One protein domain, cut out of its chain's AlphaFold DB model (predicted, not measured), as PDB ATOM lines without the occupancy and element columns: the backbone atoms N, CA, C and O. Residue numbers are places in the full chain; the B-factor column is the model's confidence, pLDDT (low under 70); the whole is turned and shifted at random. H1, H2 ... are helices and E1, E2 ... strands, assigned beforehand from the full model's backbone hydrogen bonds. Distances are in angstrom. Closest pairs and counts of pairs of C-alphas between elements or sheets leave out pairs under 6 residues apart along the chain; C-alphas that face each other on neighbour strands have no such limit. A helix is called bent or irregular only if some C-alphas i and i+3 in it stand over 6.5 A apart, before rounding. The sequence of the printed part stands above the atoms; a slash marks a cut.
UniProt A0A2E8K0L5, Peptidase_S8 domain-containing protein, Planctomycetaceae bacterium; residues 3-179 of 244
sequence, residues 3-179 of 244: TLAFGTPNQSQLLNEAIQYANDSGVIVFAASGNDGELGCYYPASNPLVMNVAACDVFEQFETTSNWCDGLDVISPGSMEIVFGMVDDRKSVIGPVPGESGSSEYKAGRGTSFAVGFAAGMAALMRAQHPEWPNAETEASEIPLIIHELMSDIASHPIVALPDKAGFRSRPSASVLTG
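What this domain is: This is residues 3 to 179 of the 244 residues of the protein "Peptidase_S8 domain-containing protein" of Planctomycetaceae bacterium (UniProt A0A2E8K0L5). The long helix H2 packs over one face of a small parallel sheet, E1, E2 and E3 in that order, and H3 packs on the sheet with residues 144 to 152. The antiparallel hairpin of E4 and E5 makes an arm at one end, the small antiparallel hairpin of E6 and E7 packs beside E3, H1 only grazes the sheet near E1, and short H4 packs on H2. The 177 printed residues hold four named helices and seven named strands, in the order H1 E1 E2 E3 E4 E5 H2 H3 E6 E7 H4; the class is mixed, with under half of the residues in named elements. The whole is compact, with a radius of gyration of the C-alphas of 16.6 A and spans of 56 by 39 by 35 A.

How they stand to each other: Start at Thr 3: residues 3 to 4 pair in parallel with residues 30 to 31 of E1, residues 29 to 32. H1, residues 13 to 24, comes closest to E1 with the C-alphas of Ile 19 and Val 29, 7.0 A apart. E2, residues 50 to 56, is staggered: its residues 50 to 53 pair with E1, N 51 and O 29 at 2.8 A, and 53 to 56 with E3, residues 74 to 77, N 56 and O 76 at 2.9 A. In the hairpin of E4, residues 93 to 98, and E5, residues 104 to 109, look for N 97 and O 105 at 2.8 A. H2, residues 112 to 129, and H3, residues 140 to 152, make two layers with the sheet, helices on one face; the closest C-alphas of H2 and E3 are those of Ser 76 and Ala 115, 4.7 A apart. H2 and H3 only just touch, with 3 pairs of C-alphas within 8 A, at Ala 123 and Ile 147, 6.7 A, opposite ways at a steep tilt of 61 degrees. H3 touches H1 at Ser 141 and Asp 24, 4.4 A, about perpendicular at 85 degrees. In the hairpin of E6, residues 159 to 161, and E7, residues 168 to 170, N 160 and O 169 are 2.9 A apart; the closest C-alphas of E7 and E3 are those of Ser 170 and Val 74, 5.3 A. H4, residues 174 to 177, touches H2 at Ala 174 and Met 122, 5.3 A. Every O i to N i+4 pair is within hydrogen-bond range in H1, 13 of 14 in H2 and 7 of 9 in H3; H4 is too short for one.

Where its parts are: Find C-alpha 13 at (132.818, 170.110, 64.645); from there H1 runs 16.3 A to C-alpha 24. E2 runs 19.1 A, E4 16.3 A and E5 15.3 A. H2 runs 26.1 A from C-alpha 112 at (124.725, 160.567, 84.418) to C-alpha 129. H3 runs 19.6 A and is irregular, only just: C-alphas 141 and 144 are 6.50 A apart. H4 ends with C-alpha 177 at (143.117, 152.106, 89.164).

The domain as a whole: The two C-alphas farthest apart, those of Phe 84 and Ala 136, are 57.1 A apart. The printed part has no cut. The links E1 to E2, E2 to E3 and E3 to E4 are long. The mean pLDDT of the printed part is 93.9, and no printed residue is under 70.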
ATOM      1  N   THR A   3     135.430 167.328  82.641       97.94
ATOM      2  CA  THR A   3     134.092 166.742  82.815       97.94
ATOM      3  C   THR A   3     133.043 167.566  82.084       97.94
ATOM      4  O   THR A   3     132.892 168.758  82.357       97.94
ATOM      5  N   LEU A   4     132.271 166.931  81.207       97.75
ATOM      6  CA  LEU A   4     131.184 167.542  80.450       97.75
ATOM      7  C   LEU A   4     129.855 166.910  80.881       97.75
ATOM      8  O   LEU A   4     129.397 165.906  80.339       97.75
ATOM      9  N   ALA A   5     129.222 167.508  81.887       95.88
ATOM     10  CA  ALA A   5     127.943 167.059  82.440       95.88
ATOM     11  C   ALA A   5     126.726 167.595  81.653       95.88
ATOM     12  O   ALA A   5     125.698 167.925  82.243       95.88
ATOM     13  N   PHE A   6     126.857 167.716  80.331       93.38
ATOM     14  CA  PHE A   6     125.814 168.171  79.412       93.38
ATOM     15  C   PHE A   6     125.811 167.309  78.148       93.38
ATOM     16  O   PHE A   6     126.805 166.656  77.834       93.38
ATOM     17  N   GLY A   7     124.717 167.362  77.392       94.06
ATOM     18  CA  GLY A   7     124.610 166.676  76.113       94.06
ATOM     19  C   GLY A   7     123.584 167.313  75.183       94.06
ATOM     20  O   GLY A   7     122.682 168.026  75.620       94.06
ATOM     21  N   THR A   8     123.740 167.066  73.888       92.75
ATOM     22  CA  THR A   8     122.796 167.429  72.828       92.75
ATOM     23  C   THR A   8     122.704 166.293  71.805       92.75
ATOM     24  O   THR A   8     123.685 165.574  71.611       92.75
ATOM     25  N   PRO A   9     121.576 166.123  71.096       90.56
ATOM     26  CA  PRO A   9     121.492 165.172  69.985       90.56
ATOM     27  C   PRO A   9     122.416 165.516  68.803       90.56
ATOM     28  O   PRO A   9     122.715 164.656  67.979       90.56
ATOM     29  N   ASN A  10     122.848 166.776  68.689       93.81
ATOM     30  CA  ASN A  10     123.567 167.278  67.518       93.81
ATOM     31  C   ASN A  10     125.084 167.291  67.731       93.81
ATOM     32  O   ASN A  10     125.579 167.829  68.720       93.81
ATOM     33  N   GLN A  11     125.829 166.792  66.746       95.06
ATOM     34  CA  GLN A  11     127.288 166.892  66.733       95.06
ATOM     35  C   GLN A  11     127.757 168.333  66.486       95.06
ATOM     36  O   GLN A  11     127.071 169.132  65.846       95.06
ATOM     37  N   SER A  12     128.963 168.653  66.956       96.38
ATOM     38  CA  SER A  12     129.613 169.944  66.716       96.38
ATOM     39  C   SER A  12     131.074 169.742  66.341       96.38
ATOM     40  O   SER A  12     131.860 169.252  67.149       96.38
ATOM     41  N   GLN A  13     131.439 170.173  65.131       96.75
ATOM     42  CA  GLN A  13     132.818 170.110  64.645       96.75
ATOM     43  C   GLN A  13     133.776 170.895  65.549       96.75
ATOM     44  O   GLN A  13     134.829 170.380  65.902       96.75
ATOM     45  N   LEU A  14     133.386 172.094  65.991       97.00
ATOM     46  CA  LEU A  14     134.219 172.898  66.888       97.00
ATOM     47  C   LEU A  14     134.490 172.167  68.210       97.00
ATOM     48  O   LEU A  14     135.602 172.202  68.727       97.00
ATOM     49  N   LEU A  15     133.477 171.483  68.753       97.38
ATOM     50  CA  LEU A  15     133.666 170.700  69.971       97.38
ATOM     51  C   LEU A  15     134.510 169.438  69.701       97.38
ATOM     52  O   LEU A  15     135.312 169.086  70.556       97.38
ATOM     53  N   ASN A  16     134.424 168.817  68.517       97.81
ATOM     54  CA  ASN A  16     135.306 167.701  68.142       97.81
ATOM     55  C   ASN A  16     136.775 168.140  68.117       97.81
ATOM     56  O   ASN A  16     137.625 167.455  68.674       97.81
ATOM     57  N   GLU A  17     137.066 169.288  67.505       98.12
ATOM     58  CA  GLU A  17     138.421 169.847  67.435       98.12
ATOM     59  C   GLU A  17     138.960 170.179  68.836       98.12
ATOM     60  O   GLU A  17     140.113 169.880  69.140       98.12
ATOM     61  N   ALA A  18     138.118 170.715  69.725       98.19
ATOM     62  CA  ALA A  18     138.495 170.973  71.115       98.19
ATOM     63  C   ALA A  18     138.751 169.681  71.918       98.19
ATOM     64  O   ALA A  18     139.691 169.628  72.711       98.19
ATOM     65  N   ILE A  19     137.941 168.637  71.709       98.44
ATOM     66  CA  ILE A  19     138.128 167.315  72.331       98.44
ATOM     67  C   ILE A  19     139.416 166.659  71.830       98.44
ATOM     68  O   ILE A  19     140.163 166.102  72.631       98.44
ATOM     69  N   GLN A  20     139.690 166.735  70.525       98.12
ATOM     70  CA  GLN A  20     140.929 166.226  69.941       98.12
ATOM     71  C   GLN A  20     142.133 166.944  70.549       98.12
ATOM     72  O   GLN A  20     143.030 166.293  71.070       98.12
ATOM     73  N   TYR A  21     142.104 168.280  70.580       98.00
ATOM     74  CA  TYR A  21     143.165 169.084  71.184       98.00
ATOM     75  C   TYR A  21     143.414 168.719  72.655       98.00
ATOM     76  O   TYR A  21     144.566 168.623  73.085       98.00
ATOM     77  N   ALA A  22     142.348 168.500  73.433       97.75
ATOM     78  CA  ALA A  22     142.464 168.067  74.821       97.75
ATOM     79  C   ALA A  22     143.168 166.704  74.926       97.75
ATOM     80  O   ALA A  22     144.148 166.591  75.662       97.75
ATOM     81  N   ASN A  23     142.727 165.705  74.157       97.44
ATOM     82  CA  ASN A  23     143.338 164.374  74.167       97.44
ATOM     83  C   ASN A  23     144.799 164.399  73.696       97.44
ATOM     84  O   ASN A  23     145.652 163.826  74.366       97.44
ATOM     85  N   ASP A  24     145.114 165.133  72.625       96.31
ATOM     86  CA  ASP A  24     146.489 165.303  72.129       96.31
ATOM     87  C   ASP A  24     147.405 165.951  73.181       96.31
ATOM     88  O   ASP A  24     148.606 165.693  73.220       96.31
ATOM     89  N   SER A  25     146.827 166.759  74.074       94.88
ATOM     90  CA  SER A  25     147.514 167.390  75.209       94.88
ATOM     91  C   SER A  25     147.532 166.520  76.477       94.88
ATOM     92  O   SER A  25     147.868 167.007  77.556       94.88
ATOM     93  N   GLY A  26     147.126 165.251  76.389       95.12
ATOM     94  CA  GLY A  26     147.063 164.312  77.513       95.12
ATOM     95  C   GLY A  26     145.921 164.534  78.496       95.12
ATOM     96  O   GLY A  26     145.956 164.064  79.637       95.12
ATOM     97  N   VAL A  27     144.888 165.255  78.066       96.31
ATOM     98  CA  VAL A  27     143.696 165.541  78.855       96.31
ATOM     99  C   VAL A  27     142.546 164.659  78.383       96.31
ATOM    100  O   VAL A  27     141.887 164.956  77.392       96.31
ATOM    101  N   ILE A  28     142.248 163.617  79.158       97.06
ATOM    102  CA  ILE A  28     141.035 162.819  78.958       97.06
ATOM    103  C   ILE A  28     139.772 163.651  79.246       97.06
ATOM    104  O   ILE A  28     139.711 164.432  80.213       97.06
ATOM    105  N   VAL A  29     138.764 163.470  78.393       98.50
ATOM    106  CA  VAL A  29     137.449 164.112  78.477       98.50
ATOM    107  C   VAL A  29     136.406 163.067  78.858       98.50
ATOM    108  O   VAL A  29     136.301 162.034  78.206       98.50
ATOM    109  N   PHE A  30     135.606 163.358  79.880       98.69
ATOM    110  CA  PHE A  30     134.472 162.543  80.309       98.69
ATOM    111  C   PHE A  30     133.168 163.250  79.969       98.69
ATOM    112  O   PHE A  30     133.059 164.457  80.206       98.69
ATOM    113  N   ALA A  31     132.157 162.525  79.494       98.50
ATOM    114  CA  ALA A  31     130.841 163.110  79.254       98.50
ATOM    115  C   ALA A  31     129.682 162.205  79.669       98.50
ATOM    116  O   ALA A  31     129.756 160.977  79.608       98.50
ATOM    117  N   ALA A  32     128.597 162.851  80.090       98.56
ATOM    118  CA  ALA A  32     127.379 162.192  80.539       98.56
ATOM    119  C   ALA A  32     126.636 161.595  79.337       98.56
ATOM    120  O   ALA A  32     126.384 162.304  78.361       98.56
ATOM    121  N   SER A  33     126.264 160.314  79.402       98.25
ATOM    122  CA  SER A  33     125.610 159.645  78.271       98.25
ATOM    123  C   SER A  33     124.214 160.202  77.953       98.25
ATOM    124  O   SER A  33     123.799 160.166  76.797       98.25
ATOM    125  N   GLY A  34     123.501 160.745  78.943       98.12
ATOM    126  CA  GLY A  34     122.121 161.235  78.816       98.12
ATOM    127  C   GLY A  34     121.213 160.683  79.917       98.12
ATOM    128  O   GLY A  34     121.622 159.794  80.664       98.12
ATOM    129  N   ASN A  35     120.008 161.246  80.058       97.44
ATOM    130  CA  ASN A  35     119.102 160.969  81.184       97.44
ATOM    131  C   ASN A  35     117.660 160.625  80.747       97.44
ATOM    132  O   ASN A  35     116.715 160.886  81.493       97.44
ATOM    133  N   ASP A  36     117.488 160.067  79.549       97.00
ATOM    134  CA  ASP A  36     116.177 159.738  78.973       97.00
ATOM    135  C   ASP A  36     115.819 158.248  79.099       97.00
ATOM    136  O   ASP A  36     114.672 157.872  78.883       97.00
ATOM    137  N   GLY A  37     116.770 157.401  79.507       96.50
ATOM    138  CA  GLY A  37     116.570 155.957  79.641       96.50
ATOM    139  C   GLY A  37     116.490 155.239  78.294       96.50
ATOM    140  O   GLY A  37     115.791 154.234  78.174       96.50
ATOM    141  N   GLU A  38     117.174 155.762  77.274       95.44
ATOM    142  CA  GLU A  38     117.072 155.280  75.894       95.44
ATOM    143  C   GLU A  38     118.432 154.878  75.295       95.44
ATOM    144  O   GLU A  38     119.505 155.319  75.729       95.44
ATOM    145  N   LEU A  39     118.375 154.052  74.243       96.00
ATOM    146  CA  LEU A  39     119.525 153.750  73.393       96.00
ATOM    147  C   LEU A  39     119.884 154.984  72.548       96.00
ATOM    148  O   LEU A  39     119.146 155.374  71.645       96.00
ATOM    149  N   GLY A  40     121.057 155.552  72.809       95.38
ATOM    150  CA  GLY A  40     121.631 156.709  72.133       95.38
ATOM    151  C   GLY A  40     122.322 157.648  73.124       95.38
ATOM    152  O   GLY A  40     121.666 158.411  73.833       95.38
ATOM    153  N   CYS A  41     123.657 157.640  73.148       97.31
ATOM    154  CA  CYS A  41     124.419 158.608  73.935       97.31
ATOM    155  C   CYS A  41     124.376 159.985  73.263       97.31
ATOM    156  O   CYS A  41     124.613 160.112  72.057       97.31
ATOM    157  N   TYR A  42     124.131 161.031  74.047       97.50
ATOM    158  CA  TYR A  42     124.209 162.397  73.547       97.50
ATOM    159  C   TYR A  42     125.630 162.802  73.186       97.50
ATOM    160  O   TYR A  42     126.610 162.268  73.689       97.50
ATOM    161  N   TYR A  43     125.751 163.787  72.307       97.69
ATOM    162  CA  TYR A  43     127.018 164.439  72.027       97.69
ATOM    163  C   TYR A  43     127.331 165.453  73.145       97.69
ATOM    164  O   TYR A  43     126.443 166.239  73.488       97.69
ATOM    165  N   PRO A  44     128.549 165.478  73.727       97.88
ATOM    166  CA  PRO A  44     129.784 164.869  73.222       97.88
ATOM    167  C   PRO A  44     130.088 163.436  73.680       97.88
ATOM    168  O   PRO A  44     131.092 162.893  73.241       97.88
ATOM    169  N   ALA A  45     129.261 162.796  74.507       98.12
ATOM    170  CA  ALA A  45     129.503 161.419  74.953       98.12
ATOM    171  C   ALA A  45     129.537 160.393  73.799       98.12
ATOM    172  O   ALA A  45     130.251 159.409  73.869       98.12
ATOM    173  N   SER A  46     128.844 160.630  72.687       97.00
ATOM    174  CA  SER A  46     128.964 159.781  71.489       97.00
ATOM    175  C   SER A  46     130.245 159.991  70.662       97.00
ATOM    176  O   SER A  46     130.417 159.334  69.636       97.00
ATOM    177  N   ASN A  47     131.141 160.904  71.055       97.12
ATOM    178  CA  ASN A  47     132.434 161.073  70.394       97.12
ATOM    179  C   ASN A  47     133.407 159.952  70.832       97.12
ATOM    180  O   ASN A  47     133.611 159.794  72.032       97.12
ATOM    181  N   PRO A  48     134.067 159.226  69.905       94.75
ATOM    182  CA  PRO A  48     135.001 158.141  70.243       94.75
ATOM    183  C   PRO A  48     136.219 158.532  71.097       94.75
ATOM    184  O   PRO A  48     136.871 157.660  71.656       94.75
ATOM    185  N   LEU A  49     136.561 159.822  71.165       96.19
ATOM    186  CA  LEU A  49     137.666 160.359  71.972       96.19
ATOM    187  C   LEU A  49     137.217 160.827  73.364       96.19
ATOM    188  O   LEU A  49     137.986 161.451  74.098       96.19
ATOM    189  N   VAL A  50     135.949 160.613  73.705       97.94
ATOM    190  CA  VAL A  50     135.370 160.970  74.994       97.94
ATOM    191  C   VAL A  50     135.053 159.690  75.732       97.94
ATOM    192  O   VAL A  50     134.361 158.833  75.195       97.94
ATOM    193  N   MET A  51     135.488 159.603  76.987       98.31
ATOM    194  CA  MET A  51     135.007 158.555  77.870       98.31
ATOM    195  C   MET A  51     133.556 158.844  78.242       98.31
ATOM    196  O   MET A  51     133.256 159.744  79.036       98.31
ATOM    197  N   ASN A  52     132.642 158.096  77.651       98.12
ATOM    198  CA  ASN A  52     131.228 158.230  77.931       98.12
ATOM    199  C   ASN A  52     130.844 157.452  79.196       98.12
ATOM    200  O   ASN A  52     131.341 156.360  79.474       98.12
ATOM    201  N   VAL A  53     129.990 158.068  80.013       98.75
ATOM    202  CA  VAL A  53     129.683 157.567  81.354       98.75
ATOM    203  C   VAL A  53     128.178 157.450  81.533       98.75
ATOM    204  O   VAL A  53     127.456 158.452  81.501       98.75
ATOM    205  N   ALA A  54     127.723 156.221  81.760       98.62
ATOM    206  CA  ALA A  54     126.366 155.924  82.202       98.62
ATOM    207  C   ALA A  54     126.294 155.790  83.732       98.62
ATOM    208  O   ALA A  54     127.316 155.738  84.422       98.62
ATOM    209  N   ALA A  55     125.076 155.729  84.268       98.56
ATOM    210  CA  ALA A  55     124.833 155.669  85.703       98.56
ATOM    211  C   ALA A  55     124.410 154.270  86.177       98.56
ATOM    212  O   ALA A  55     123.680 153.559  85.486       98.56
ATOM    213  N   CYS A  56     124.833 153.898  87.385       98.06
ATOM    214  CA  CYS A  56     124.279 152.776  88.142       98.06
ATOM    215  C   CYS A  56     123.768 153.213  89.514       98.06
ATOM    216  O   CYS A  56     124.097 154.301  90.008       98.06
ATOM    217  N   ASP A  57     122.993 152.325  90.126       96.31
ATOM    218  CA  ASP A  57     122.510 152.451  91.488       96.31
ATOM    219  C   ASP A  57     123.420 151.797  92.535       96.31
ATOM    220  O   ASP A  57     124.483 151.243  92.241       96.31
ATOM    221  N   VAL A  58     122.994 151.895  93.797       94.69
ATOM    222  CA  VAL A  58     123.690 151.330  94.962       94.69
ATOM    223  C   VAL A  58     123.780 149.796  94.936       94.69
ATOM    224  O   VAL A  58     124.583 149.219  95.667       94.69
ATOM    225  N   PHE A  59     122.967 149.126  94.119       94.31
ATOM    226  CA  PHE A  59     122.949 147.673  93.960       94.31
ATOM    227  C   PHE A  59     123.733 147.212  92.728       94.31
ATOM    228  O   PHE A  59     123.614 146.049  92.341       94.31
ATOM    229  N   GLU A  60     124.517 148.109  92.120       94.94
ATOM    230  CA  GLU A  60     125.233 147.877  90.863       94.94
ATOM    231  C   GLU A  60     124.285 147.486  89.713       94.94
ATOM    232  O   GLU A  60     124.638 146.720  88.815       94.94
ATOM    233  N   GLN A  61     123.065 148.029  89.720       96.81
ATOM    234  CA  GLN A  61     122.129 147.915  88.607       96.81
ATOM    235  C   GLN A  61     122.173 149.179  87.761       96.81
ATOM    236  O   GLN A  61     122.428 150.277  88.253       96.81
ATOM    237  N   PHE A  62     121.943 149.023  86.461       98.12
ATOM    238  CA  PHE A  62     121.904 150.153  85.544       98.12
ATOM    239  C   PHE A  62     120.780 151.121  85.938       98.12
ATOM    240  O   PHE A  62     119.640 150.700  86.139       98.12
ATOM    241  N   GLU A  63     121.092 152.413  86.046       97.69
ATOM    242  CA  GLU A  63     120.095 153.426  86.390       97.69
ATOM    243  C   GLU A  63     119.094 153.548  85.243       97.69
ATOM    244  O   GLU A  63     119.453 153.850  84.109       97.69
ATOM    245  N   THR A  64     117.818 153.352  85.557       95.88
ATOM    246  CA  THR A  64     116.721 153.329  84.583       95.88
ATOM    247  C   THR A  64     116.605 154.583  83.725       95.88
ATOM    248  O   THR A  64     116.151 154.491  82.590       95.88
ATOM    249  N   THR A  65     117.014 155.744  84.237       96.50
ATOM    250  CA  THR A  65     117.010 156.986  83.455       96.50
ATOM    251  C   THR A  65     118.282 157.176  82.636       96.50
ATOM    252  O   THR A  65     118.362 158.121  81.872       96.50
ATOM    253  N   SER A  66     119.319 156.357  82.800       98.19
ATOM    254  CA  SER A  66     120.586 156.540  82.089       98.19
ATOM    255  C   SER A  66     120.452 156.149  80.619       98.19
ATOM    256  O   SER A  66     119.948 155.075  80.307       98.19
ATOM    257  N   ASN A  67     120.983 156.961  79.705       97.88
ATOM    258  CA  ASN A  67     121.151 156.514  78.317       97.88
ATOM    259  C   ASN A  67     122.340 155.549  78.209       97.88
ATOM    260  O   ASN A  67     123.279 155.600  79.017       97.88
ATOM    261  N   TRP A  68     122.328 154.707  77.178       97.44
ATOM    262  CA  TRP A  68     123.463 153.868  76.779       97.44
ATOM    263  C   TRP A  68     123.660 153.914  75.266       97.44
ATOM    264  O   TRP A  68     122.794 154.373  74.533       97.44
ATOM    265  N   CYS A  69     124.799 153.445  74.772       94.69
ATOM    266  CA  CYS A  69     125.077 153.373  73.342       94.69
ATOM    267  C   CYS A  69     125.974 152.186  73.008       94.69
ATOM    268  O   CYS A  69     126.620 151.596  73.882       94.69
ATOM    269  N   ASP A  70     126.036 151.862  71.718       90.38
ATOM    270  CA  ASP A  70     127.086 151.001  71.192       90.38
ATOM    271  C   ASP A  70     128.439 151.666  71.462       90.38
ATOM    272  O   ASP A  70     128.648 152.827  71.119       90.38
ATOM    273  N   GLY A  71     129.342 150.938  72.117       90.88
ATOM    274  CA  GLY A  71     130.612 151.511  72.567       90.88
ATOM    275  C   GLY A  71     130.511 152.370  73.830       90.88
ATOM    276  O   GLY A  71     131.372 153.215  74.035       90.88
ATOM    277  N   LEU A  72     129.498 152.162  74.688       97.44
ATOM    278  CA  LEU A  72     129.535 152.746  76.033       97.44
ATOM    279  C   LEU A  72     130.857 152.355  76.732       97.44
ATOM    280  O   LEU A  72     131.226 151.190  76.648       97.44
ATOM    281  N   ASP A  73     131.555 153.256  77.417       98.12
ATOM    282  CA  ASP A  73     132.868 152.964  78.000       98.12
ATOM    283  C   ASP A  73     132.738 152.418  79.418       98.12
ATOM    284  O   ASP A  73     133.157 151.296  79.703       98.12
ATOM    285  N   VAL A  74     132.123 153.199  80.308       98.50
ATOM    286  CA  VAL A  74     132.058 152.884  81.740       98.50
ATOM    287  C   VAL A  74     130.708 153.246  82.349       98.50
ATOM    288  O   VAL A  74     129.961 154.096  81.856       98.50
ATOM    289  N   ILE A  75     130.404 152.606  83.472       98.69
ATOM    290  CA  ILE A  75     129.239 152.894  84.306       98.69
ATOM    291  C   ILE A  75     129.734 153.351  85.680       98.69
ATOM    292  O   ILE A  75     130.708 152.827  86.209       98.69
ATOM    293  N   SER A  76     129.101 154.352  86.279       98.06
ATOM    294  CA  SER A  76     129.544 154.922  87.555       98.06
ATOM    295  C   SER A  76     128.343 155.311  88.430       98.06
ATOM    296  O   SER A  76     127.250 155.492  87.892       98.06
ATOM    297  N   PRO A  77     128.475 155.420  89.768       97.69
ATOM    298  CA  PRO A  77     127.340 155.746  90.630       97.69
ATOM    299  C   PRO A  77     126.666 157.067  90.243       97.69
ATOM    300  O   PRO A  77     127.314 158.109  90.160       97.69
ATOM    301  N   GLY A  78     125.354 157.035  90.018       97.06
ATOM    302  CA  GLY A  78     124.586 158.210  89.596       97.06
ATOM    303  C   GLY A  78     123.101 158.156  89.945       97.06
ATOM    304  O   GLY A  78     122.332 158.940  89.388       97.06
ATOM    305  N   SER A  79     122.682 157.233  90.817       96.88
ATOM    306  CA  SER A  79     121.276 157.055  91.185       96.88
ATOM    307  C   SER A  79     120.859 157.835  92.434       96.88
ATOM    308  O   SER A  79     121.670 158.297  93.242       96.88
ATOM    309  N   MET A  80     119.540 157.912  92.602       95.75
ATOM    310  CA  MET A  80     118.876 158.353  93.826       95.75
ATOM    311  C   MET A  80     117.771 157.360  94.160       95.75
ATOM    312  O   MET A  80     116.895 157.130  93.324       95.75
ATOM    313  N   GLU A  81     117.761 156.842  95.381       94.12
ATOM    314  CA  GLU A  81     116.776 155.865  95.835       94.12
ATOM    315  C   GLU A  81     115.616 156.523  96.578       94.12
ATOM    316  O   GLU A  81     115.808 157.363  97.458       94.12
ATOM    317  N   ILE A  82     114.393 156.100  96.243       91.25
ATOM    318  CA  ILE A  82     113.162 156.562  96.889       91.25
ATOM    319  C   ILE A  82     112.489 155.376  97.580       91.25
ATOM    320  O   ILE A  82     112.057 154.421  96.937       91.25
ATOM    321  N   VAL A  83     112.332 155.466  98.899       91.00
ATOM    322  CA  VAL A  83     111.697 154.451  99.741       91.00
ATOM    323  C   VAL A  83     110.514 155.091 100.465       91.00
ATOM    324  O   VAL A  83     110.654 156.109 101.136       91.00
ATOM    325  N   PHE A  84     109.315 154.524 100.303       92.00
ATOM    326  CA  PHE A  84     108.061 155.082 100.843       92.00
ATOM    327  C   PHE A  84     107.798 156.551 100.454       92.00
ATOM    328  O   PHE A  84     107.231 157.319 101.229       92.00
ATOM    329  N   GLY A  85     108.200 156.943  99.241       92.75
ATOM    330  CA  GLY A  85     108.014 158.306  98.730       92.75
ATOM    331  C   GLY A  85     108.999 159.335  99.293       92.75
ATOM    332  O   GLY A  85     108.833 160.523  99.031       92.75
ATOM    333  N   MET A  86     110.014 158.901 100.042       93.62
ATOM    334  CA  MET A  86     111.089 159.747 100.557       93.62
ATOM    335  C   MET A  86     112.430 159.293  99.995       93.62
ATOM    336  O   MET A  86     112.632 158.105  99.755       93.62
ATOM    337  N   VAL A  87     113.347 160.235  99.798       94.62
ATOM    338  CA  VAL A  87     114.728 159.919  99.426       94.62
ATOM    339  C   VAL A  87     115.408 159.174 100.577       94.62
ATOM    340  O   VAL A  87     115.314 159.594 101.730       94.62
ATOM    341  N   ASP A  88     116.093 158.073 100.263       94.75
ATOM    342  CA  ASP A  88     117.018 157.409 101.183       94.75
ATOM    343  C   ASP A  88     118.438 157.906 100.894       94.75
ATOM    344  O   ASP A  88     119.118 157.424  99.981       94.75
ATOM    345  N   ASP A  89     118.893 158.888 101.674       92.25
ATOM    346  CA  ASP A  89     120.205 159.518 101.485       92.25
ATOM    347  C   ASP A  89     121.361 158.513 101.577       92.25
ATOM    348  O   ASP A  89     122.407 158.702 100.963       92.25
ATOM    349  N   ARG A  90     121.184 157.405 102.311       91.06
ATOM    350  CA  ARG A  90     122.226 156.375 102.481       91.06
ATOM    351  C   ARG A  90     122.426 155.517 101.238       91.06
ATOM    352  O   ARG A  90     123.384 154.752 101.179       91.06
ATOM    353  N   LYS A  91     121.494 155.598 100.293       93.06
ATOM    354  CA  LYS A  91     121.473 154.822  99.052       93.06
ATOM    355  C   LYS A  91     121.473 155.706  97.811       93.06
ATOM    356  O   LYS A  91     121.281 155.204  96.713       93.06
ATOM    357  N   SER A  92     121.668 157.006  97.988       95.56
ATOM    358  CA  SER A  92     121.617 157.987  96.913       95.56
ATOM    359  C   SER A  92     122.963 158.672  96.760       95.56
ATOM    360  O   SER A  92     123.708 158.831  97.727       95.56
ATOM    361  N   VAL A  93     123.259 159.137  95.551       95.69
ATOM    362  CA  VAL A  93     124.359 160.076  95.355       95.69
ATOM    363  C   VAL A  93     123.979 161.413  95.981       95.69
ATOM    364  O   VAL A  93     122.959 161.998  95.625       95.69
ATOM    365  N   ILE A  94     124.812 161.904  96.900       94.50
ATOM    366  CA  ILE A  94     124.639 163.193  97.573       94.50
ATOM    367  C   ILE A  94     125.693 164.175  97.064       94.50
ATOM    368  O   ILE A  94     126.883 163.861  97.055       94.50
ATOM    369  N   GLY A  95     125.266 165.376  96.674       90.94
ATOM    370  CA  GLY A  95     126.152 166.439  96.203       90.94
ATOM    371  C   GLY A  95     125.888 167.781  96.890       90.94
ATOM    372  O   GLY A  95     124.779 168.007  97.389       90.94
ATOM    373  N   PRO A  96     126.889 168.677  96.928       91.62
ATOM    374  CA  PRO A  96     126.705 170.030  97.431       91.62
ATOM    375  C   PRO A  96     125.824 170.836  96.471       91.62
ATOM    376  O   PRO A  96     125.984 170.771  95.251       91.62
ATOM    377  N   VAL A  97     124.916 171.634  97.022       88.88
ATOM    378  CA  VAL A  97     124.074 172.569  96.273       88.88
ATOM    379  C   VAL A  97     124.044 173.927  96.976       88.88
ATOM    380  O   VAL A  97     124.144 173.987  98.207       88.88
ATOM    381  N   PRO A  98     123.883 175.036  96.231       87.62
ATOM    382  CA  PRO A  98     123.590 176.322  96.844       87.62
ATOM    383  C   PRO A  98     122.287 176.227  97.643       87.62
ATOM    384  O   PRO A  98     121.244 175.853  97.102       87.62
ATOM    385  N   GLY A  99     122.361 176.545  98.929       81.00
ATOM    386  CA  GLY A  99     121.209 176.684  99.807       81.00
ATOM    387  C   GLY A  99     120.583 178.070  99.702       81.00
ATOM    388  O   GLY A  99     121.098 178.986  99.048       81.00
ATOM    389  N   GLU A 100     119.451 178.248 100.377       79.12
ATOM    390  CA  GLU A 100     118.799 179.553 100.436       79.12
ATOM    391  C   GLU A 100     119.700 180.581 101.139       79.12
ATOM    392  O   GLU A 100     120.445 180.269 102.074       79.12
ATOM    393  N   SER A 101     119.640 181.832 100.676       82.62
ATOM    394  CA  SER A 101     120.391 182.966 101.244       82.62
ATOM    395  C   SER A 101     121.918 182.776 101.321       82.62
ATOM    396  O   SER A 101     122.571 183.385 102.164       82.62
ATOM    397  N   GLY A 102     122.501 181.951 100.443       80.19
ATOM    398  CA  GLY A 102     123.952 181.736 100.384       80.19
ATOM    399  C   GLY A 102     124.488 180.716 101.393       80.19
ATOM    400  O   GLY A 102     125.702 180.618 101.567       80.19
ATOM    401  N   SER A 103     123.612 179.949 102.048       85.44
ATOM    402  CA  SER A 103     124.028 178.759 102.798       85.44
ATOM    403  C   SER A 103     124.494 177.643 101.848       85.44
ATOM    404  O   SER A 103     124.184 177.656 100.660       85.44
ATOM    405  N   SER A 104     125.290 176.691 102.342       84.88
ATOM    406  CA  SER A 104     125.637 175.470 101.597       84.88
ATOM    407  C   SER A 104     124.793 174.312 102.110       84.88
ATOM    408  O   SER A 104     124.728 174.088 103.318       84.88
ATOM    409  N   GLU A 105     124.168 173.575 101.197       90.88
ATOM    410  CA  GLU A 105     123.352 172.400 101.499       90.88
ATOM    411  C   GLU A 105     123.901 171.172 100.772       90.88
ATOM    412  O   GLU A 105     124.659 171.283  99.809       90.88
ATOM    413  N   TYR A 106     123.485 169.991 101.216       91.19
ATOM    414  CA  TYR A 106     123.713 168.735 100.512       91.19
ATOM    415  C   TYR A 106     122.364 168.129 100.155       91.19
ATOM    416  O   TYR A 106     121.457 168.109 100.989       91.19
ATOM    417  N   LYS A 107     122.223 167.654  98.917       91.94
ATOM    418  CA  LYS A 107     120.995 167.014  98.437       91.94
ATOM    419  C   LYS A 107     121.316 165.775  97.628       91.94
ATOM    420  O   LYS A 107     122.353 165.708  96.967       91.94
ATOM    421  N   ALA A 108     120.398 164.819  97.671       94.19
ATOM    422  CA  ALA A 108     120.435 163.698  96.759       94.19
ATOM    423  C   ALA A 108     120.163 164.153  95.325       94.19
ATOM    424  O   ALA A 108     119.332 165.033  95.081       94.19
ATOM    425  N   GLY A 109     120.866 163.536  94.386       91.56
ATOM    426  CA  GLY A 109     120.732 163.792  92.965       91.56
ATOM    427  C   GLY A 109     120.743 162.498  92.167       91.56
ATOM    428  O   GLY A 109     121.330 161.502  92.577       91.56
ATOM    429  N   ARG A 110     120.080 162.530  91.010       94.38
ATOM    430  CA  ARG A 110     120.081 161.449  90.023       94.38
ATOM    431  C   ARG A 110     120.561 161.989  88.688       94.38
ATOM    432  O   ARG A 110     120.160 163.081  88.289       94.38
ATOM    433  N   GLY A 111     121.370 161.204  87.990       95.56
ATOM    434  CA  GLY A 111     121.720 161.436  86.598       95.56
ATOM    435  C   GLY A 111     123.161 161.072  86.273       95.56
ATOM    436  O   GLY A 111     124.051 161.065  87.125       95.56
ATOM    437  N   THR A 112     123.401 160.853  84.987       98.06
ATOM    438  CA  THR A 112     124.725 160.567  84.418       98.06
ATOM    439  C   THR A 112     125.719 161.710  84.632       98.06
ATOM    440  O   THR A 112     126.919 161.477  84.735       98.06
ATOM    441  N   SER A 113     125.232 162.937  84.838       96.44
ATOM    442  CA  SER A 113     126.031 164.088  85.275       96.44
ATOM    443  C   SER A 113     126.811 163.827  86.570       96.44
ATOM    444  O   SER A 113     127.965 164.236  86.675       96.44
ATOM    445  N   PHE A 114     126.217 163.130  87.545       96.56
ATOM    446  CA  PHE A 114     126.912 162.759  88.782       96.56
ATOM    447  C   PHE A 114     127.896 161.609  88.552       96.56
ATOM    448  O   PHE A 114     129.021 161.648  89.055       96.56
ATOM    449  N   ALA A 115     127.502 160.629  87.733       98.06
ATOM    450  CA  ALA A 115     128.331 159.482  87.372       98.06
ATOM    451  C   ALA A 115     129.665 159.911  86.731       98.06
ATOM    452  O   ALA A 115     130.721 159.385  87.098       98.06
ATOM    453  N   VAL A 116     129.632 160.925  85.856       98.19
ATOM    454  CA  VAL A 116     130.826 161.565  85.270       98.19
ATOM    455  C   VAL A 116     131.784 162.076  86.342       98.19
ATOM    456  O   VAL A 116     132.990 161.880  86.216       98.19
ATOM    457  N   GLY A 117     131.269 162.708  87.401       96.25
ATOM    458  CA  GLY A 117     132.092 163.229  88.493       96.25
ATOM    459  C   GLY A 117     132.874 162.124  89.203       96.25
ATOM    460  O   GLY A 117     134.081 162.254  89.404       96.25
ATOM    461  N   PHE A 118     132.218 161.004  89.514       96.62
ATOM    462  CA  PHE A 118     132.885 159.845  90.111       96.62
ATOM    463  C   PHE A 118     133.899 159.193  89.166       96.62
ATOM    464  O   PHE A 118     135.009 158.887  89.596       96.62
ATOM    465  N   ALA A 119     133.560 159.016  87.884       97.81
ATOM    466  CA  ALA A 119     134.473 158.437  86.895       97.81
ATOM    467  C   ALA A 119     135.736 159.296  86.727       97.81
ATOM    468  O   ALA A 119     136.853 158.796  86.857       97.81
ATOM    469  N   ALA A 120     135.566 160.606  86.544       97.69
ATOM    470  CA  ALA A 120     136.679 161.538  86.431       97.69
ATOM    471  C   ALA A 120     137.503 161.630  87.722       97.69
ATOM    472  O   ALA A 120     138.724 161.734  87.658       97.69
ATOM    473  N   GLY A 121     136.867 161.549  88.895       95.69
ATOM    474  CA  GLY A 121     137.569 161.494  90.179       95.69
ATOM    475  C   GLY A 121     138.457 160.255  90.310       95.69
ATOM    476  O   GLY A 121     139.601 160.357  90.741       95.69
ATOM    477  N   MET A 122     137.970 159.090  89.880       95.50
ATOM    478  CA  MET A 122     138.757 157.853  89.869       95.50
ATOM    479  C   MET A 122     139.949 157.933  88.914       95.50
ATOM    480  O   MET A 122     141.063 157.565  89.281       95.50
ATOM    481  N   ALA A 123     139.740 158.482  87.722       94.75
ATOM    482  CA  ALA A 123     140.819 158.739  86.782       94.75
ATOM    483  C   ALA A 123     141.841 159.740  87.351       94.75
ATOM    484  O   ALA A 123     143.047 159.569  87.180       94.75
ATOM    485  N   ALA A 124     141.386 160.770  88.069       93.19
ATOM    486  CA  ALA A 124     142.270 161.740  88.703       93.19
ATOM    487  C   ALA A 124     143.141 161.093  89.789       93.19
ATOM    488  O   ALA A 124     144.319 161.419  89.879       93.19
ATOM    489  N   LEU A 125     142.600 160.142  90.560       90.75
ATOM    490  CA  LEU A 125     143.386 159.359  91.520       90.75
ATOM    491  C   LEU A 125     144.465 158.523  90.828       90.75
ATOM    492  O   LEU A 125     145.598 158.500  91.298       90.75
ATOM    493  N   MET A 126     144.140 157.885  89.700       89.75
ATOM    494  CA  MET A 126     145.129 157.176  88.883       89.75
ATOM    495  C   MET A 126     146.213 158.133  88.381       89.75
ATOM    496  O   MET A 126     147.400 157.867  88.524       89.75
ATOM    497  N   ARG A 127     145.823 159.297  87.850       87.56
ATOM    498  CA  ARG A 127     146.783 160.299  87.374       87.56
ATOM    499  C   ARG A 127     147.658 160.854  88.496       87.56
ATOM    500  O   ARG A 127     148.808 161.179  88.241       87.56
ATOM    501  N   ALA A 128     147.136 160.933  89.718       84.94
ATOM    502  CA  ALA A 128     147.902 161.318  90.898       84.94
ATOM    503  C   ALA A 128     148.932 160.255  91.322       84.94
ATOM    504  O   ALA A 128     149.907 160.616  91.969       84.94
ATOM    505  N   GLN A 129     148.744 158.978  90.953       82.44
ATOM    506  CA  GLN A 129     149.780 157.945  91.107       82.44
ATOM    507  C   GLN A 129     150.892 158.047  90.064       82.44
ATOM    508  O   GLN A 129     151.983 157.550  90.299       82.44
ATOM    509  N   HIS A 130     150.621 158.744  88.960       81.00
ATOM    510  CA  HIS A 130     151.542 158.916  87.845       81.00
ATOM    511  C   HIS A 130     151.887 160.386  87.600       81.00
ATOM    512  O   HIS A 130     151.567 160.920  86.528       81.00
ATOM    513  N   PRO A 131     152.458 161.107  88.580       78.00
ATOM    514  CA  PRO A 131     152.791 162.511  88.394       78.00
ATOM    515  C   PRO A 131     153.921 162.730  87.372       78.00
ATOM    516  O   PRO A 131     154.017 163.816  86.807       78.00
ATOM    517  N   GLU A 132     154.726 161.702  87.097       75.00
ATOM    518  CA  GLU A 132     155.805 161.699  86.112       75.00
ATOM    519  C   GLU A 132     155.311 161.791  84.668       75.00
ATOM    520  O   GLU A 132     156.080 162.181  83.798       75.00
ATOM    521  N   TRP A 133     154.056 161.435  84.375       83.94
ATOM    522  CA  TRP A 133     153.546 161.549  83.010       83.94
ATOM    523  C   TRP A 133     153.283 163.018  82.624       83.94
ATOM    524  O   TRP A 133     152.754 163.784  83.440       83.94
ATOM    525  N   PRO A 134     153.497 163.411  81.356       85.25
ATOM    526  CA  PRO A 134     154.175 162.636  80.315       85.25
ATOM    527  C   PRO A 134     155.686 162.530  80.572       85.25
ATOM    528  O   PRO A 134     156.293 163.455  81.110       85.25
ATOM    529  N   ASN A 135     156.293 161.425  80.145       80.94
ATOM    530  CA  ASN A 135     157.727 161.159  80.284       80.94
ATOM    531  C   ASN A 135     158.298 160.522  78.998       80.94
ATOM    532  O   ASN A 135     157.638 160.502  77.967       80.94
ATOM    533  N   ALA A 136     159.531 160.005  79.050       74.50
ATOM    534  CA  ALA A 136     160.202 159.404  77.892       74.50
ATOM    535  C   ALA A 136     159.549 158.110  77.357       74.50
ATOM    536  O   ALA A 136     159.855 157.705  76.239       74.50
ATOM    537  N   GLU A 137     158.705 157.450  78.152       82.25
ATOM    538  CA  GLU A 137     158.013 156.201  77.801       82.25
ATOM    539  C   GLU A 137     156.507 156.394  77.577       82.25
ATOM    540  O   GLU A 137     155.851 155.499  77.053       82.25
ATOM    541  N   THR A 138     155.941 157.523  78.009       84.88
ATOM    542  CA  THR A 138     154.510 157.824  77.913       84.88
ATOM    543  C   THR A 138     154.322 159.248  77.422       84.88
ATOM    544  O   THR A 138     154.470 160.215  78.177       84.88
ATOM    545  N   GLU A 139     153.966 159.368  76.149       88.88
ATOM    546  CA  GLU A 139     153.666 160.640  75.510       88.88
ATOM    547  C   GLU A 139     152.334 161.204  76.010       88.88
ATOM    548  O   GLU A 139     151.441 160.479  76.458       88.88
ATOM    549  N   ALA A 140     152.160 162.523  75.899       91.19
ATOM    550  CA  ALA A 140     150.946 163.182  76.378       91.19
ATOM    551  C   ALA A 140     149.677 162.555  75.776       91.19
ATOM    552  O   ALA A 140     148.763 162.206  76.515       91.19
ATOM    553  N   SER A 141     149.649 162.330  74.462       93.00
ATOM    554  CA  SER A 141     148.501 161.752  73.756       93.00
ATOM    555  C   SER A 141     148.196 160.291  74.115       93.00
ATOM    556  O   SER A 141     147.088 159.827  73.851       93.00
ATOM    557  N   GLU A 142     149.127 159.565  74.740       94.50
ATOM    558  CA  GLU A 142     148.922 158.177  75.177       94.50
ATOM    559  C   GLU A 142     148.210 158.099  76.530       94.50
ATOM    560  O   GLU A 142     147.440 157.173  76.774       94.50
ATOM    561  N   ILE A 143     148.389 159.105  77.391       94.12
ATOM    562  CA  ILE A 143     147.765 159.186  78.720       94.12
ATOM    563  C   ILE A 143     146.243 158.939  78.685       94.12
ATOM    564  O   ILE A 143     145.769 158.093  79.448       94.12
ATOM    565  N   PRO A 144     145.436 159.632  77.852       96.38
ATOM    566  CA  PRO A 144     143.998 159.383  77.802       96.38
ATOM    567  C   PRO A 144     143.656 157.972  77.318       96.38
ATOM    568  O   PRO A 144     142.662 157.425  77.785       96.38
ATOM    569  N   LEU A 145     144.469 157.367  76.446       95.50
ATOM    570  CA  LEU A 145     144.264 155.997  75.964       95.50
ATOM    571  C   LEU A 145     144.530 154.972  77.071       95.50
ATOM    572  O   LEU A 145     143.711 154.087  77.286       95.50
ATOM    573  N   ILE A 146     145.623 155.142  77.822       94.75
ATOM    574  CA  ILE A 146     145.979 154.276  78.957       94.75
ATOM    575  C   ILE A 146     144.892 154.338  80.037       94.75
ATOM    576  O   ILE A 146     144.426 153.308  80.525       94.75
ATOM    577  N   ILE A 147     144.447 155.549  80.393       95.25
ATOM    578  CA  ILE A 147     143.345 155.733  81.348       95.25
ATOM    579  C   ILE A 147     142.065 155.088  80.807       95.25
ATOM    580  O   ILE A 147     141.342 154.436  81.561       95.25
ATOM    581  N   HIS A 148     141.780 155.253  79.512       96.56
ATOM    582  CA  HIS A 148     140.595 154.675  78.887       96.56
ATOM    583  C   HIS A 148     140.565 153.152  78.970       96.56
ATOM    584  O   HIS A 148     139.591 152.584  79.475       96.56
ATOM    585  N   GLU A 149     141.653 152.504  78.571       95.31
ATOM    586  CA  GLU A 149     141.798 151.052  78.604       95.31
ATOM    587  C   GLU A 149     141.645 150.501  80.028       95.31
ATOM    588  O   GLU A 149     140.844 149.599  80.272       95.31
ATOM    589  N   LEU A 150     142.335 151.097  81.002       95.06
ATOM    590  CA  LEU A 150     142.304 150.615  82.384       95.06
ATOM    591  C   LEU A 150     140.953 150.816  83.063       95.06
ATOM    592  O   LEU A 150     140.562 150.002  83.898       95.06
ATOM    593  N   MET A 151     140.227 151.887  82.742       97.12
ATOM    594  CA  MET A 151     138.890 152.105  83.293       97.12
ATOM    595  C   MET A 151     137.839 151.205  82.637       97.12
ATOM    596  O   MET A 151     136.913 150.762  83.319       97.12
ATOM    597  N   SER A 152     137.969 150.923  81.340       96.56
ATOM    598  CA  SER A 152     137.008 150.110  80.581       96.56
ATOM    599  C   SER A 152     137.230 148.593  80.709       96.56
ATOM    600  O   SER A 152     136.371 147.814  80.286       96.56
ATOM    601  N   ASP A 153     138.321 148.152  81.350       95.31
ATOM    602  CA  ASP A 153     138.626 146.731  81.543       95.31
ATOM    603  C   ASP A 153     137.616 146.000  82.450       95.31
ATOM    604  O   ASP A 153     137.651 146.031  83.681       95.31
ATOM    605  N   ILE A 154     136.725 145.247  81.817       93.50
ATOM    606  CA  ILE A 154     135.723 144.397  82.468       93.50
ATOM    607  C   ILE A 154     136.312 143.243  83.292       93.50
ATOM    608  O   ILE A 154     135.586 142.659  84.095       93.50
ATOM    609  N   ALA A 155     137.575 142.858  83.082       93.62
ATOM    610  CA  ALA A 155     138.188 141.749  83.810       93.62
ATOM    611  C   ALA A 155     138.681 142.171  85.200       93.62
ATOM    612  O   ALA A 155     138.688 141.354  86.123       93.62
ATOM    613  N   SER A 156     139.066 143.439  85.348       92.12
ATOM    614  CA  SER A 156     139.651 143.976  86.579       92.12
ATOM    615  C   SER A 156     138.653 144.735  87.457       92.12
ATOM    616  O   SER A 156     138.950 145.007  88.620       92.12
ATOM    617  N   HIS A 157     137.461 145.053  86.942       95.50
ATOM    618  CA  HIS A 157     136.447 145.841  87.649       95.50
ATOM    619  C   HIS A 157     135.131 145.077  87.828       95.50
ATOM    620  O   HIS A 157     134.809 144.195  87.030       95.50
ATOM    621  N   PRO A 158     134.310 145.437  88.834       96.31
ATOM    622  CA  PRO A 158     132.905 145.049  88.856       96.31
ATOM    623  C   PRO A 158     132.217 145.433  87.547       96.31
ATOM    624  O   PRO A 158     132.594 146.413  86.904       96.31
ATOM    625  N   ILE A 159     131.209 144.664  87.147       97.06
ATOM    626  CA  ILE A 159     130.501 144.870  85.884       97.06
ATOM    627  C   ILE A 159     129.029 145.153  86.142       97.06
ATOM    628  O   ILE A 159     128.406 144.531  86.999       97.06
ATOM    629  N   VAL A 160     128.466 146.059  85.353       98.00
ATOM    630  CA  VAL A 160     127.036 146.368  85.364       98.00
ATOM    631  C   VAL A 160     126.454 145.961  84.017       98.00
ATOM    632  O   VAL A 160     126.995 146.290  82.956       98.00
ATOM    633  N   ALA A 161     125.365 145.195  84.058       97.38
ATOM    634  CA  ALA A 161     124.656 144.764  82.861       97.38
ATOM    635  C   ALA A 161     123.914 145.946  82.227       97.38
ATOM    636  O   ALA A 161     123.251 146.712  82.922       97.38
ATOM    637  N   LEU A 162     124.002 146.065  80.904       96.88
ATOM    638  CA  LEU A 162     123.255 147.064  80.150       96.88
ATOM    639  C   LEU A 162     121.806 146.611  79.913       96.88
ATOM    640  O   LEU A 162     121.537 145.401  79.865       96.88
ATOM    641  N   PRO A 163     120.875 147.561  79.708       94.62
ATOM    642  CA  PRO A 163     119.513 147.251  79.288       94.62
ATOM    643  C   PRO A 163     119.472 146.429  77.996       94.62
ATOM    644  O   PRO A 163     120.449 146.335  77.249       94.62
ATOM    645  N   ASP A 164     118.330 145.786  77.748       90.19
ATOM    646  CA  ASP A 164     118.043 145.043  76.513       90.19
ATOM    647  C   ASP A 164     119.074 143.970  76.130       90.19
ATOM    648  O   ASP A 164     119.175 143.559  74.975       90.19
ATOM    649  N   LYS A 165     119.819 143.459  77.119       86.12
ATOM    650  CA  LYS A 165     120.906 142.491  76.922       86.12
ATOM    651  C   LYS A 165     122.004 143.022  75.990       86.12
ATOM    652  O   LYS A 165     122.687 142.224  75.349       86.12
ATOM    653  N   ALA A 166     122.239 144.338  75.974       90.06
ATOM    654  CA  ALA A 166     123.315 144.992  75.219       90.06
ATOM    655  C   ALA A 166     124.736 144.701  75.771       90.06
ATOM    656  O   ALA A 166     125.710 145.381  75.444       90.06
ATOM    657  N   GLY A 167     124.869 143.669  76.609       93.56
ATOM    658  CA  GLY A 167     126.107 143.253  77.252       93.56
ATOM    659  C   GLY A 167     126.269 143.861  78.639       93.56
ATOM    660  O   GLY A 167     125.311 143.998  79.396       93.56
ATOM    661  N   PHE A 168     127.507 144.174  78.983       96.12
ATOM    662  CA  PHE A 168     127.904 144.720  80.274       96.12
ATOM    663  C   PHE A 168     129.068 145.686  80.072       96.12
ATOM    664  O   PHE A 168     129.762 145.614  79.052       96.12
ATOM    665  N   ARG A 169     129.264 146.596  81.024       97.50
ATOM    666  CA  ARG A 169     130.431 147.487  81.085       97.50
ATOM    667  C   ARG A 169     131.008 147.525  82.483       97.50
ATOM    668  O   ARG A 169     130.326 147.168  83.445       97.50
ATOM    669  N   SER A 170     132.273 147.913  82.569       97.62
ATOM    670  CA  SER A 170     132.954 148.062  83.842       97.62
ATOM    671  C   SER A 170     132.305 149.177  84.662       97.62
ATOM    672  O   SER A 170     131.845 150.199  84.142       97.62
ATOM    673  N   ARG A 171     132.296 148.970  85.975       97.38
ATOM    674  CA  ARG A 171     132.119 150.000  86.986       97.38
ATOM    675  C   ARG A 171     133.478 150.226  87.644       97.38
ATOM    676  O   ARG A 171     133.821 149.467  88.554       97.38
ATOM    677  N   PRO A 172     134.262 151.224  87.193       96.56
ATOM    678  CA  PRO A 172     135.652 151.366  87.603       96.56
ATOM    679  C   PRO A 172     135.818 151.370  89.126       96.56
ATOM    680  O   PRO A 172     135.007 151.939  89.863       96.56
ATOM    681  N   SER A 173     136.860 150.705  89.612       93.94
ATOM    682  CA  SER A 173     137.239 150.688  91.021       93.94
ATOM    683  C   SER A 173     138.471 151.552  91.244       93.94
ATOM    684  O   SER A 173     139.528 151.293  90.667       93.94
ATOM    685  N   ALA A 174     138.363 152.526  92.148       90.69
ATOM    686  CA  ALA A 174     139.495 153.359  92.542       90.69
ATOM    687  C   ALA A 174     140.685 152.513  93.020       90.69
ATOM    688  O   ALA A 174     141.805 152.786  92.619       90.69
ATOM    689  N   SER A 175     140.448 151.448  93.796       90.00
ATOM    690  CA  SER A 175     141.525 150.607  94.340       90.00
ATOM    691  C   SER A 175     142.321 149.865  93.267       90.00
ATOM    692  O   SER A 175     143.495 149.579  93.467       90.00
ATOM    693  N   VAL A 176     141.670 149.518  92.156       90.50
ATOM    694  CA  VAL A 176     142.312 148.851  91.018       90.50
ATOM    695  C   VAL A 176     143.101 149.880  90.219       90.50
ATOM    696  O   VAL A 176     144.274 149.666  89.941       90.50
ATOM    697  N   LEU A 177     142.487 151.032  89.932       90.06
ATOM    698  CA  LEU A 177     143.117 152.106  89.164       90.06
ATOM    699  C   LEU A 177     144.333 152.715  89.872       90.06
ATOM    700  O   LEU A 177     145.321 153.015  89.220       90.06
ATOM    701  N   THR A 178     144.298 152.867  91.198       87.50
ATOM    702  CA  THR A 178     145.455 153.346  91.976       87.50
ATOM    703  C   THR A 178     146.472 152.251  92.286       87.50
ATOM    704  O   THR A 178     147.516 152.542  92.856       87.50
ATOM    705  N   GLY A 179     146.146 150.988  92.002       82.62
ATOM    706  CA  GLY A 179     147.084 149.871  92.099       82.62
ATOM    707  C   GLY A 179     147.872 149.639  90.808       82.62
ATOM    708  O   GLY A 179     148.758 148.786  90.786       82.62
TER     709      GLY A 179